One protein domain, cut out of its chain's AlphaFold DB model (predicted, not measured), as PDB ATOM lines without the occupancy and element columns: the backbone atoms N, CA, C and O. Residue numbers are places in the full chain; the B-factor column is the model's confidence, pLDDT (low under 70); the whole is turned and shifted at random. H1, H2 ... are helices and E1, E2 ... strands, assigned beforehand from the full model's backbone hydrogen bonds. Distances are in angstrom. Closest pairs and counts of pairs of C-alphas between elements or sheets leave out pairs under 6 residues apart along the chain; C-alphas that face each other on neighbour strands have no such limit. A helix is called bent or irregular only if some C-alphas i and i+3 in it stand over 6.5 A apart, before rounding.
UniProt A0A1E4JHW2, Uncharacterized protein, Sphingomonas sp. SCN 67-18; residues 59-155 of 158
ATOM      1  N   SER A  59      33.678  12.205  21.081       93.88
ATOM      2  CA  SER A  59      33.844  12.539  19.659       93.88
ATOM      3  C   SER A  59      34.299  13.981  19.444       93.88
ATOM      4  O   SER A  59      35.134  14.231  18.581       93.88
ATOM      5  N   GLU A  60      33.773  14.921  20.228       94.56
ATOM      6  CA  GLU A  60      34.190  16.324  20.183       94.56
ATOM      7  C   GLU A  60      35.639  16.472  20.651       94.56
ATOM      8  O   GLU A  60      36.444  17.111  19.979       94.56
ATOM      9  N   LEU A  61      36.003  15.790  21.737       95.31
ATOM     10  CA  LEU A  61      37.374  15.751  22.231       95.31
ATOM     11  C   LEU A  61      38.339  15.139  21.205       95.31
ATOM     12  O   LEU A  61      39.425  15.670  20.976       95.31
ATOM     13  N   LEU A  62      37.938  14.034  20.564       96.44
ATOM     14  CA  LEU A  62      38.710  13.416  19.488       96.44
ATOM     15  C   LEU A  62      38.903  14.389  18.322       96.44
ATOM     16  O   LEU A  62      40.010  14.487  17.796       96.44
ATOM     17  N   LEU A  63      37.856  15.128  17.939       96.38
ATOM     18  CA  LEU A  63      37.951  16.121  16.875       96.38
ATOM     19  C   LEU A  63      38.982  17.194  17.221       96.38
ATOM     20  O   LEU A  63      39.852  17.462  16.396       96.38
ATOM     21  N   LEU A  64      38.912  17.773  18.424       96.62
ATOM     22  CA  LEU A  64      39.859  18.799  18.865       96.62
ATOM     23  C   LEU A  64      41.299  18.267  18.822       96.62
ATOM     24  O   LEU A  64      42.168  18.892  18.217       96.62
ATOM     25  N   LYS A  65      41.544  17.072  19.375       96.88
ATOM     26  CA  LYS A  65      42.877  16.444  19.382       96.88
ATOM     27  C   LYS A  65      43.406  16.205  17.967       96.88
ATOM     28  O   LYS A  65      44.560  16.511  17.667       96.88
ATOM     29  N   CYS A  66      42.571  15.667  17.078       97.19
ATOM     30  CA  CYS A  66      42.958  15.427  15.692       97.19
ATOM     31  C   CYS A  66      43.210  16.737  14.941       97.19
ATOM     32  O   CYS A  66      44.201  16.824  14.222       97.19
ATOM     33  N   LEU A  67      42.358  17.746  15.120       96.69
ATOM     34  CA  LEU A  67      42.502  19.047  14.474       96.69
ATOM     35  C   LEU A  67      43.800  19.739  14.904       96.69
ATOM     36  O   LEU A  67      44.565  20.146  14.035       96.69
ATOM     37  N   ALA A  68      44.088  19.798  16.208       96.38
ATOM     38  CA  ALA A  68      45.330  20.370  16.728       96.38
ATOM     39  C   ALA A  68      46.565  19.660  16.156       96.38
ATOM     40  O   ALA A  68      47.506  20.303  15.696       96.38
ATOM     41  N   ALA A  69      46.544  18.327  16.122       95.75
ATOM     42  CA  ALA A  69      47.666  17.553  15.614       95.75
ATOM     43  C   ALA A  69      47.872  17.698  14.095       95.75
ATOM     44  O   ALA A  69      49.016  17.765  13.653       95.75
ATOM     45  N   VAL A  70      46.799  17.764  13.293       96.00
ATOM     46  CA  VAL A  70      46.928  18.060  11.852       96.00
ATOM     47  C   VAL A  70      47.449  19.480  11.658       96.00
ATOM     48  O   VAL A  70      48.380  19.669  10.890       96.00
ATOM     49  N   HIS A  71      46.907  20.463  12.378       94.62
ATOM     50  CA  HIS A  71      47.339  21.856  12.263       94.62
ATOM     51  C   HIS A  71      48.842  22.000  12.553       94.62
ATOM     52  O   HIS A  71      49.578  22.544  11.736       94.62
ATOM     53  N   ARG A  72      49.329  21.430  13.662       93.94
ATOM     54  CA  ARG A  72      50.761  21.444  14.004       93.94
ATOM     55  C   ARG A  72      51.627  20.740  12.954       93.94
ATOM     56  O   ARG A  72      52.704  21.230  12.639       93.94
ATOM     57  N   ALA A  73      51.160  19.621  12.395       93.62
ATOM     58  CA  ALA A  73      51.886  18.904  11.348       93.62
ATOM     59  C   ALA A  73      51.979  19.705  10.036       93.62
ATOM     60  O   ALA A  73      53.014  19.669   9.378       93.62
ATOM     61  N   GLU A  74      50.924  20.428   9.665       91.75
ATOM     62  CA  GLU A  74      50.924  21.307   8.490       91.75
ATOM     63  C   GLU A  74      51.860  22.508   8.695       91.75
ATOM     64  O   GLU A  74      52.688  22.785   7.829       91.75
ATOM     65  N   LEU A  75      51.830  23.134   9.878       92.44
ATOM     66  CA  LEU A  75      52.758  24.216  10.227       92.44
ATOM     67  C   LEU A  75      54.220  23.756  10.187       92.44
ATOM     68  O   LEU A  75      55.065  24.452   9.632       92.44
ATOM     69  N   ALA A  76      54.517  22.559  10.702       92.31
ATOM     70  CA  ALA A  76      55.862  21.981  10.655       92.31
ATOM     71  C   ALA A  76      56.365  21.725   9.220       92.31
ATOM     72  O   ALA A  76      57.570  21.659   8.994       92.31
ATOM     73  N   ARG A  77      55.458  21.599   8.243       91.88
ATOM     74  CA  ARG A  77      55.773  21.470   6.810       91.88
ATOM     75  C   ARG A  77      55.867  22.819   6.088       91.88
ATOM     76  O   ARG A  77      56.050  22.840   4.876       91.88
ATOM     77  N   GLY A  78      55.709  23.934   6.802       92.31
ATOM     78  CA  GLY A  78      55.672  25.280   6.226       92.31
ATOM     79  C   GLY A  78      54.323  25.659   5.606       92.31
ATOM     80  O   GLY A  78      54.211  26.710   4.976       92.31
ATOM     81  N   HIS A  79      53.278  24.844   5.778       89.19
ATOM     82  CA  HIS A  79      51.934  25.211   5.346       89.19
ATOM     83  C   HIS A  79      51.273  26.111   6.393       89.19
ATOM     84  O   HIS A  79      50.994  25.692   7.512       89.19
ATOM     85  N   VAL A  80      50.974  27.349   5.999       84.75
ATOM     86  CA  VAL A  80      50.293  28.345   6.850       84.75
ATOM     87  C   VAL A  80      48.767  28.303   6.735       84.75
ATOM     88  O   VAL A  80      48.054  28.996   7.457       84.75
ATOM     89  N   SER A  81      48.234  27.503   5.809       85.19
ATOM     90  CA  SER A  81      46.793  27.380   5.615       85.19
ATOM     91  C   SER A  81      46.148  26.532   6.707       85.19
ATOM     92  O   SER A  81      46.698  25.510   7.116       85.19
ATOM     93  N   SER A  82      44.916  26.878   7.084       89.62
ATOM     94  CA  SER A  82      44.090  26.035   7.952       89.62
ATOM     95  C   SER A  82      43.943  24.615   7.382       89.62
ATOM     96  O   SER A  82      43.778  24.462   6.169       89.62
ATOM     97  N   PRO A  83      43.948  23.561   8.210       92.56
ATOM     98  CA  PRO A  83      43.835  22.192   7.725       92.56
ATOM     99  C   PRO A  83      42.468  21.909   7.091       92.56
ATOM    100  O   PRO A  83      41.434  22.446   7.496       92.56
ATOM    101  N   LYS A  84      42.437  21.012   6.100       93.56
ATOM    102  CA  LYS A  84      41.172  20.539   5.524       93.56
ATOM    103  C   LYS A  84      40.509  19.525   6.454       93.56
ATOM    104  O   LYS A  84      41.144  18.565   6.891       93.56
ATOM    105  N   GLY A  85      39.201  19.660   6.664       93.50
ATOM    106  CA  GLY A  85      38.405  18.763   7.507       93.50
ATOM    107  C   GLY A  85      38.508  17.293   7.097       93.50
ATOM    108  O   GLY A  85      38.517  16.416   7.954       93.50
ATOM    109  N   LYS A  86      38.710  17.008   5.802       94.94
ATOM    110  CA  LYS A  86      38.956  15.645   5.307       94.94
ATOM    111  C   LYS A  86      40.198  14.984   5.913       94.94
ATOM    112  O   LYS A  86      40.179  13.789   6.184       94.94
ATOM    113  N   TRP A  87      41.263  15.750   6.149       95.12
ATOM    114  CA  TRP A  87      42.503  15.244   6.742       95.12
ATOM    115  C   TRP A  87      42.339  15.012   8.240       95.12
ATOM    116  O   TRP A  87      42.853  14.035   8.777       95.12
ATOM    117  N   VAL A  88      41.548  15.860   8.898       96.31
ATOM    118  CA  VAL A  88      41.165  15.685  10.301       96.31
ATOM    119  C   VAL A  88      40.318  14.422  10.474       96.31
ATOM    120  O   VAL A  88      40.623  13.599  11.337       96.31
ATOM    121  N   SER A  89      39.314  14.213   9.614       96.31
ATOM    122  CA  SER A  89      38.511  12.983   9.576       96.31
ATOM    123  C   SER A  89      39.374  11.741   9.335       96.31
ATOM    124  O   SER A  89      39.235  10.750  10.051       96.31
ATOM    125  N   ALA A  90      40.304  11.807   8.374       96.69
ATOM    126  CA  ALA A  90      41.226  10.712   8.080       96.69
ATOM    127  C   ALA A  90      42.125  10.387   9.284       96.69
ATOM    128  O   ALA A  90      42.242   9.223   9.666       96.69
ATOM    129  N   ARG A  91      42.686  11.406   9.952       96.00
ATOM    130  CA  ARG A  91      43.475  11.226  11.181       96.00
ATOM    131  C   ARG A  91      42.658  10.582  12.302       96.00
ATOM    132  O   ARG A  91      43.184   9.748  13.032       96.00
ATOM    133  N   ALA A  92      41.381  10.937  12.422       95.75
ATOM    134  CA  ALA A  92      40.461  10.343  13.389       95.75
ATOM    135  C   ALA A  92      40.002   8.919  13.015       95.75
ATOM    136  O   ALA A  92      39.266   8.303  13.787       95.75
ATOM    137  N   ARG A  93      40.403   8.396  11.843       97.06
ATOM    138  CA  ARG A  93      39.899   7.142  11.254       97.06
ATOM    139  C   ARG A  93      38.370   7.143  11.132       97.06
ATOM    140  O   ARG A  93      37.692   6.179  11.488       97.06
ATOM    141  N   LYS A  94      37.815   8.267  10.674       96.75
ATOM    142  CA  LYS A  94      36.376   8.481  10.473       96.75
ATOM    143  C   LYS A  94      36.066   8.823   9.016       96.75
ATOM    144  O   LYS A  94      36.956   9.115   8.222       96.75
ATOM    145  N   SER A  95      34.779   8.791   8.671       94.62
ATOM    146  CA  SER A  95      34.293   9.136   7.333       94.62
ATOM    147  C   SER A  95      34.602  10.591   6.965       94.62
ATOM    148  O   SER A  95      34.696  11.458   7.832       94.62
ATOM    149  N   TYR A  96      34.725  10.875   5.665       90.62
ATOM    150  CA  TYR A  96      35.171  12.166   5.119       90.62
ATOM    151  C   TYR A  96      34.481  13.395   5.749       90.62
ATOM    152  O   TYR A  96      35.152  14.356   6.127       90.62
ATOM    153  N   GLY A  97      33.159  13.340   5.946       90.44
ATOM    154  CA  GLY A  97      32.356  14.431   6.517       90.44
ATOM    155  C   GLY A  97      32.271  14.471   8.048       90.44
ATOM    156  O   GLY A  97      31.624  15.367   8.590       90.44
ATOM    157  N   TRP A  98      32.894  13.528   8.762       95.56
ATOM    158  CA  TRP A  98      32.745  13.405  10.214       95.56
ATOM    159  C   TRP A  98      33.213  14.651  10.971       95.56
ATOM    160  O   TRP A  98      32.512  15.095  11.881       95.56
ATOM    161  N   ALA A  99      34.355  15.235  10.595       94.00
ATOM    162  CA  ALA A  99      34.903  16.401  11.282       94.00
ATOM    163  C   ALA A  99      33.964  17.613  11.189       94.00
ATOM    164  O   ALA A  99      33.607  18.195  12.211       94.00
ATOM    165  N   ALA A 100      33.486  17.936   9.983       91.44
ATOM    166  CA  ALA A 100      32.540  19.030   9.765       91.44
ATOM    167  C   ALA A 100      31.197  18.768  10.464       91.44
ATOM    168  O   ALA A 100      30.668  19.647  11.140       91.44
ATOM    169  N   ALA A 101      30.671  17.541  10.369       90.69
ATOM    170  CA  ALA A 101      29.427  17.163  11.033       90.69
ATOM    171  C   ALA A 101      29.535  17.227  12.565       90.69
ATOM    172  O   ALA A 101      28.571  17.588  13.233       90.69
ATOM    173  N   THR A 102      30.693  16.880  13.129       92.50
ATOM    174  CA  THR A 102      30.946  16.948  14.574       92.50
ATOM    175  C   THR A 102      31.123  18.395  15.026       92.50
ATOM    176  O   THR A 102      30.521  18.788  16.022       92.50
ATOM    177  N   ALA A 103      31.848  19.214  14.258       90.06
ATOM    178  CA  ALA A 103      32.008  20.637  14.545       90.06
ATOM    179  C   ALA A 103      30.662  21.381  14.547       90.06
ATOM    180  O   ALA A 103      30.342  22.091  15.500       90.06
ATOM    181  N   ALA A 104      29.838  21.141  13.522       85.38
ATOM    182  CA  ALA A 104      28.550  21.806  13.331       85.38
ATOM    183  C   ALA A 104      27.498  21.473  14.402       85.38
ATOM    184  O   ALA A 104      26.490  22.166  14.497       85.38
ATOM    185  N   LYS A 105      27.682  20.416  15.205       84.62
ATOM    186  CA  LYS A 105      26.733  20.083  16.278       84.62
ATOM    187  C   LYS A 105      26.757  21.138  17.374       84.62
ATOM    188  O   LYS A 105      25.723  21.734  17.659       84.62
ATOM    189  N   ARG A 106      27.919  21.320  18.004       85.69
ATOM    190  CA  ARG A 106      28.067  22.149  19.209       85.69
ATOM    191  C   ARG A 106      29.393  22.895  19.313       85.69
ATOM    192  O   ARG A 106      29.478  23.793  20.135       85.69
ATOM    193  N   LEU A 107      30.414  22.545  18.528       88.56
ATOM    194  CA  LEU A 107      31.747  23.150  18.661       88.56
ATOM    195  C   LEU A 107      31.904  24.454  17.879       88.56
ATOM    196  O   LEU A 107      32.813  25.220  18.183       88.56
ATOM    197  N   GLY A 108      31.036  24.704  16.897       85.19
ATOM    198  CA  GLY A 108      30.943  25.989  16.208       85.19
ATOM    199  C   GLY A 108      30.479  27.129  17.109       85.19
ATOM    200  O   GLY A 108      30.128  26.924  18.268       85.19
ATOM    201  N   THR A 109      30.439  28.337  16.551       78.44
ATOM    202  CA  THR A 109      29.788  29.502  17.174       78.44
ATOM    203  C   THR A 109      28.275  29.290  17.291       78.44
ATOM    204  O   THR A 109      27.662  29.651  18.289       78.44
ATOM    205  N   HIS A 110      27.686  28.619  16.298       76.31
ATOM    206  CA  HIS A 110      26.277  28.237  16.263       76.31
ATOM    207  C   HIS A 110      26.131  26.722  16.263       76.31
ATOM    208  O   HIS A 110      26.931  26.005  15.650       76.31
ATOM    209  N   ARG A 111      25.075  26.236  16.911       76.44
ATOM    210  CA  ARG A 111      24.657  24.839  16.787       76.44
ATOM    211  C   ARG A 111      23.925  24.624  15.467       76.44
ATOM    212  O   ARG A 111      23.368  25.546  14.868       76.44
ATOM    213  N   LYS A 112      23.894  23.374  15.008       73.06
ATOM    214  CA  LYS A 112      23.122  22.989  13.822       73.06
ATOM    215  C   LYS A 112      21.652  23.391  14.002       73.06
ATOM    216  O   LYS A 112      21.001  22.909  14.923       73.06
ATOM    217  N   GLY A 113      21.136  24.195  13.071       68.00
ATOM    218  CA  GLY A 113      19.744  24.656  13.063       68.00
ATOM    219  C   GLY A 113      19.515  26.013  13.732       68.00
ATOM    220  O   GLY A 113      18.378  26.469  13.752       68.00
ATOM    221  N   GLU A 114      20.560  26.665  14.247       75.31
ATOM    222  CA  GLU A 114      20.451  28.022  14.792       75.31
ATOM    223  C   GLU A 114      20.544  29.097  13.708       75.31
ATOM    224  O   GLU A 114      21.302  28.969  12.742       75.31
ATOM    225  N   ASP A 115      19.794  30.181  13.908       71.00
ATOM    226  CA  ASP A 115      19.900  31.389  13.096       71.00
ATOM    227  C   ASP A 115      21.239  32.092  13.374       71.00
ATOM    228  O   ASP A 115      21.603  32.363  14.521       71.00
ATOM    229  N   GLN A 116      21.970  32.401  12.303       70.25
ATOM    230  CA  GLN A 116      23.270  33.073  12.350       70.25
ATOM    231  C   GLN A 116      23.166  34.566  12.703       70.25
ATOM    232  O   GLN A 116      24.186  35.215  12.910       70.25
ATOM    233  N   ARG A 117      21.949  35.127  12.766       64.38
ATOM    234  CA  ARG A 117      21.705  36.539  13.107       64.38
ATOM    235  C   ARG A 117      21.759  36.840  14.606       64.38
ATOM    236  O   ARG A 117      21.895  38.000  14.982       64.38
ATOM    237  N   TRP A 118      21.646  35.822  15.456       66.06
ATOM    238  CA  TRP A 118      21.600  35.967  16.915       66.06
ATOM    239  C   TRP A 118      22.890  35.480  17.576       66.06
ATOM    240  O   TRP A 118      23.747  34.894  16.926       66.06
ATOM    241  N   ARG A 119      23.058  35.703  18.886       66.75
ATOM    242  CA  ARG A 119      24.174  35.082  19.618       66.75
ATOM    243  C   ARG A 119      23.997  33.560  19.586       66.75
ATOM    244  O   ARG A 119      23.033  33.051  20.150       66.75
ATOM    245  N   GLY A 120      24.898  32.852  18.905       68.38
ATOM    246  CA  GLY A 120      24.865  31.391  18.820       68.38
ATOM    247  C   GLY A 120      25.094  30.720  20.177       68.38
ATOM    248  O   GLY A 120      25.794  31.264  21.031       68.38
ATOM    249  N   SER A 121      24.504  29.538  20.385       75.88
ATOM    250  CA  SER A 121      24.660  28.755  21.629       75.88
ATOM    251  C   SER A 121      25.742  27.665  21.529       75.88
ATOM    252  O   SER A 121      25.813  26.719  22.331       75.88
ATOM    253  N   GLY A 122      26.571  27.752  20.490       82.00
ATOM    254  CA  GLY A 122      27.718  26.884  20.303       82.00
ATOM    255  C   GLY A 122      28.851  27.196  21.285       82.00
ATOM    256  O   GLY A 122      28.874  28.228  21.947       82.00
ATOM    257  N   LEU A 123      29.797  26.267  21.401       86.94
ATOM    258  CA  LEU A 123      30.929  26.364  22.327       86.94
ATOM    259  C   LEU A 123      32.086  27.210  21.777       86.94
ATOM    260  O   LEU A 123      33.046  27.454  22.502       86.94
ATOM    261  N   ASN A 124      32.009  27.636  20.512       88.56
ATOM    262  CA  ASN A 124      33.001  28.489  19.857       88.56
ATOM    263  C   ASN A 124      34.445  27.959  19.973       88.56
ATOM    264  O   ASN A 124      35.377  28.695  20.284       88.56
ATOM    265  N   MET A 125      34.619  26.654  19.763       93.69
ATOM    266  CA  MET A 125      35.904  25.952  19.852       93.69
ATOM    267  C   MET A 125      36.509  25.635  18.482       93.69
ATOM    268  O   MET A 125      37.726  25.497  18.361       93.69
ATOM    269  N   VAL A 126      35.673  25.475  17.455       93.31
ATOM    270  CA  VAL A 126      36.093  25.101  16.100       93.31
ATOM    271  C   VAL A 126      35.271  25.868  15.086       93.31
ATOM    272  O   VAL A 126      34.045  25.823  15.128       93.31
ATOM    273  N   TYR A 127      35.932  26.457  14.102       89.88
ATOM    274  CA  TYR A 127      35.268  26.979  12.922       89.88
ATOM    275  C   TYR A 127      35.468  26.033  11.737       89.88
ATOM    276  O   TYR A 127      36.576  25.564  11.469       89.88
ATOM    277  N   ALA A 128      34.384  25.759  11.011       88.94
ATOM    278  CA  ALA A 128      34.400  24.982   9.778       88.94
ATOM    279  C   ALA A 128      33.898  25.850   8.621       88.94
ATOM    280  O   ALA A 128      32.725  26.216   8.566       88.94
ATOM    281  N   SER A 129      34.793  26.165   7.689       86.25
ATOM    282  CA  SER A 129      34.474  26.943   6.497       86.25
ATOM    283  C   SER A 129      33.738  26.102   5.454       86.25
ATOM    284  O   SER A 129      33.928  24.888   5.340       86.25
ATOM    285  N   ARG A 130      32.939  26.775   4.617       82.88
ATOM    286  CA  ARG A 130      32.216  26.160   3.490       82.88
ATOM    287  C   ARG A 130      33.146  25.501   2.468       82.88
ATOM    288  O   ARG A 130      32.750  24.536   1.829       82.88
ATOM    289  N   ASN A 131      34.385  25.976   2.342       87.12
ATOM    290  CA  ASN A 131      35.395  25.394   1.447       87.12
ATOM    291  C   ASN A 131      36.093  24.145   2.032       87.12
ATOM    292  O   ASN A 131      37.054  23.637   1.453       87.12
ATOM    293  N   GLY A 132      35.634  23.650   3.187       88.38
ATOM    294  CA  GLY A 132      36.146  22.440   3.827       88.38
ATOM    295  C   GLY A 132      37.406  22.647   4.667       88.38
ATOM    296  O   GLY A 132      37.933  21.667   5.195       88.38
ATOM    297  N   HIS A 133      37.891  23.882   4.811       92.50
ATOM    298  CA  HIS A 133      38.927  24.217   5.785       92.50
ATOM    299  C   HIS A 133      38.338  24.338   7.191       92.50
ATOM    300  O   HIS A 133      37.186  24.733   7.365       92.50
ATOM    301  N   MET A 134      39.128  23.982   8.198       93.56
ATOM    302  CA  MET A 134      38.740  24.059   9.599       93.56
ATOM    303  C   MET A 134      39.878  24.654  10.415       93.56
ATOM    304  O   MET A 134      41.036  24.315  10.186       93.56
ATOM    305  N   TRP A 135      39.554  25.485  11.397       91.69
ATOM    306  CA  TRP A 135      40.527  25.972  12.368       91.69
ATOM    307  C   TRP A 135      39.961  25.920  13.776       91.69
ATOM    308  O   TRP A 135      38.757  25.794  14.001       91.69
ATOM    309  N   MET A 136      40.882  25.937  14.725       94.19
ATOM    310  CA  MET A 136      40.576  25.918  16.140       94.19
ATOM    311  C   MET A 136      40.524  27.357  16.640       94.19
ATOM    312  O   MET A 136      41.426  28.144  16.360       94.19
ATOM    313  N   GLU A 137      39.454  27.680  17.352       93.25
ATOM    314  CA  GLU A 137      39.264  28.973  18.005       93.25
ATOM    315  C   GLU A 137      40.048  29.021  19.330       93.25
ATOM    316  O   GLU A 137      40.421  27.959  19.853       93.25
ATOM    317  N   PRO A 138      40.273  30.207  19.931       93.12
ATOM    318  CA  PRO A 138      41.015  30.333  21.188       93.12
ATOM    319  C   PRO A 138      40.512  29.407  22.306       93.12
ATOM    320  O   PRO A 138      41.317  28.785  22.996       93.12
ATOM    321  N   ALA A 139      39.191  29.232  22.439       91.25
ATOM    322  CA  ALA A 139      38.609  28.326  23.432       91.25
ATOM    323  C   ALA A 139      38.961  26.849  23.171       91.25
ATOM    324  O   ALA A 139      39.215  26.094  24.108       91.25
ATOM    325  N   GLY A 140      39.016  26.431  21.903       93.56
ATOM    326  CA  GLY A 140      39.434  25.078  21.534       93.56
ATOM    327  C   GLY A 140      40.912  24.835  21.839       93.56
ATOM    328  O   GLY A 140      41.259  23.784  22.380       93.56
ATOM    329  N   TRP A 141      41.769  25.823  21.558       94.94
ATOM    330  CA  TRP A 141      43.197  25.749  21.875       94.94
ATOM    331  C   TRP A 141      43.440  25.688  23.378       94.94
ATOM    332  O   TRP A 141      44.222  24.853  23.825       94.94
ATOM    333  N   ALA A 142      42.726  26.503  24.160       94.38
ATOM    334  CA  ALA A 142      42.810  26.483  25.616       94.38
ATOM    335  C   ALA A 142      42.508  25.086  26.188       94.38
ATOM    336  O   ALA A 142      43.259  24.591  27.025       94.38
ATOM    337  N   VAL A 143      41.469  24.410  25.682       93.44
ATOM    338  CA  VAL A 143      41.141  23.031  26.086       93.44
ATOM    339  C   VAL A 143      42.270  22.059  25.741       93.44
ATOM    340  O   VAL A 143      42.641  21.238  26.575       93.44
ATOM    341  N   ILE A 144      42.827  22.131  24.529       95.75
ATOM    342  CA  ILE A 144      43.927  21.246  24.124       95.75
ATOM    343  C   ILE A 144      45.165  21.459  24.993       95.75
ATOM    344  O   ILE A 144      45.727  20.480  25.476       95.75
ATOM    345  N   HIS A 145      45.546  22.708  25.246       94.75
ATOM    346  CA  HIS A 145      46.685  23.016  26.103       94.75
ATOM    347  C   HIS A 145      46.468  22.564  27.548       94.75
ATOM    348  O   HIS A 145      47.377  21.985  28.135       94.75
ATOM    349  N   ALA A 146      45.263  22.740  28.097       92.44
ATOM    350  CA  ALA A 146      44.932  22.246  29.432       92.44
ATOM    351  C   ALA A 146      45.067  20.717  29.525       92.44
ATOM    352  O   ALA A 146      45.685  20.203  30.451       92.44
ATOM    353  N   LEU A 147      44.553  19.979  28.533       91.19
ATOM    354  CA  LEU A 147      44.673  18.517  28.487       91.19
ATOM    355  C   LEU A 147      46.124  18.049  28.352       91.19
ATOM    356  O   LEU A 147      46.478  16.991  28.863       91.19
ATOM    357  N   GLU A 148      46.948  18.790  27.617       89.88
ATOM    358  CA  GLU A 148      48.372  18.496  27.459       89.88
ATOM    359  C   GLU A 148      49.133  18.745  28.762       89.88
ATOM    360  O   GLU A 148      49.878  17.863  29.182       89.88
ATOM    361  N   ALA A 149      48.874  19.867  29.441       87.94
ATOM    362  CA  ALA A 149      49.449  20.179  30.749       87.94
ATOM    363  C   ALA A 149      49.109  19.107  31.798       87.94
ATOM    364  O   ALA A 149      50.009  18.548  32.417       87.94
ATOM    365  N   SER A 150      47.838  18.705  31.910       81.69
ATOM    366  CA  SER A 150      47.434  17.663  32.868       81.69
ATOM    367  C   SER A 150      48.091  16.299  32.610       81.69
ATOM    368  O   SER A 150      48.267  15.514  33.537       81.69
ATOM    369  N   ASN A 151      48.466  15.997  31.361       74.25
ATOM    370  CA  ASN A 151      49.184  14.760  31.037       74.25
ATOM    371  C   ASN A 151      50.680  14.827  31.380       74.25
ATOM    372  O   ASN A 151      51.318  13.778  31.470       74.25
ATOM    373  N   ILE A 152      51.240  16.031  31.519       64.31
ATOM    374  CA  ILE A 152      52.632  16.252  31.927       64.31
ATOM    375  C   ILE A 152      52.736  16.119  33.450       64.31
ATOM    376  O   ILE A 152      53.586  15.374  33.932       64.31
ATOM    377  N   ASP A 153      51.807  16.725  34.192       60.00
ATOM    378  CA  ASP A 153      51.791  16.684  35.661       60.00
ATOM    379  C   ASP A 153      51.550  15.267  36.216       60.00
ATOM    380  O   ASP A 153      52.074  14.900  37.264       60.00
ATOM    381  N   GLY A 154      50.822  14.419  35.479       53.31
ATOM    382  CA  GLY A 154      50.615  13.008  35.830       53.31
ATOM    383  C   GLY A 154      51.810  12.080  35.568       53.31
ATOM    384  O   GLY A 154      51.710  10.892  35.854       53.31
ATOM    385  N   ARG A 155      52.918  12.578  34.999       49.28
ATOM    386  CA  ARG A 155      54.146  11.803  34.709       49.28
ATOM    387  C   ARG A 155      55.355  12.220  35.557       49.28
ATOM    388  O   ARG A 155      56.452  11.737  35.306       49.28
TER     389      ARG A 155
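What this domain is: This is residues 59 to 155 of the 158 residues of an uncharacterized protein of Sphingomonas sp. SCN 67-18 (UniProt A0A1E4JHW2). Helices H1 and H3 pack over one face of a small two-strand hairpin, E1 and E2, which forms a wall with its other face bare; H2 packs on both helices, and the three cross steeply. H4 crosses H1 at about a right angle, and residues 149 to 155 stick out at one end of the long axis, while the long loop of residues 108 to 125 reaches to the other end. The printed part has 97 residues, with four named helices and two named strands in the order H1 H2 H3 E1 E2 H4; the sheet is antiparallel and the class is mostly helix. It is compact by its radius of gyration of the C-alphas, 13.6 A, yet elongated in outline, spanning 44 by 27 by 24 A.

Where its parts are: Find C-alpha 59 at (33.844, 12.539, 19.659); from there H1, residues 59 to 76, runs 25.6 A to C-alpha 76 at (55.862, 21.981, 10.655). Next come H2, residues 85 to 91, and H3, residues 98 to 107, 12.9 A long. H3 is neither bent nor irregular, but only just: C-alphas 104 and 107 are 6.4 A apart. After the loop, look for E1 at residues 126 to 128 and E2 at residues 134 to 136. H4, residues 138 to 153, runs 22.6 A to C-alpha 153 at (51.791, 16.684, 35.661).

How they stand to each other: Start at H1, the hub, which touches three helices. Its residues 63 to 70 touch H2, about perpendicular at 83 degrees, closest at the C-alphas of Leu 67 and Val 88, 5.5 A. Its residues 59 to 63 touch H3 at a steep tilt of 65 degrees, opposite ways, closest at the C-alphas of Leu 63 and Ala 99, 6.4 A. H2 touches H3, where the C-alphas of Ser 89 and Ala 99 are closest at 5.3 A. The closest C-alphas of H1 and E2 are Leu 67 and Met 136, 7.3 A; those of H3 and E1 are Leu 107 and Val 126, 5.4 A. In the hairpin of E1 and E2, antiparallel at 166 degrees, N 127 and O 135 are 2.9 A apart, within hydrogen-bond range. Residues 140 to 144 of H4 touch residues 64 to 68 of H1, about perpendicular at 89 degrees, closest at the C-alphas of Lys 65 and Ile 144, 6.8 A. H2 and H4 are apart; H3 and H4 are only just apart, at 8.4 A. Every O i to N i+4 pair is within hydrogen-bond range in H1, H2 and H4, and 4 of 6 in H3.

The domain as a whole: The two C-alphas farthest apart are those of Arg 117 and Arg 155, 46.2 A. The printed part has no cut. The link from H3 to E1, 18 residues, is long. Mean pLDDT of the printed part is 87.7; look for values under 70 at residue 113, residues 117 to 120 and residues 152 to 155.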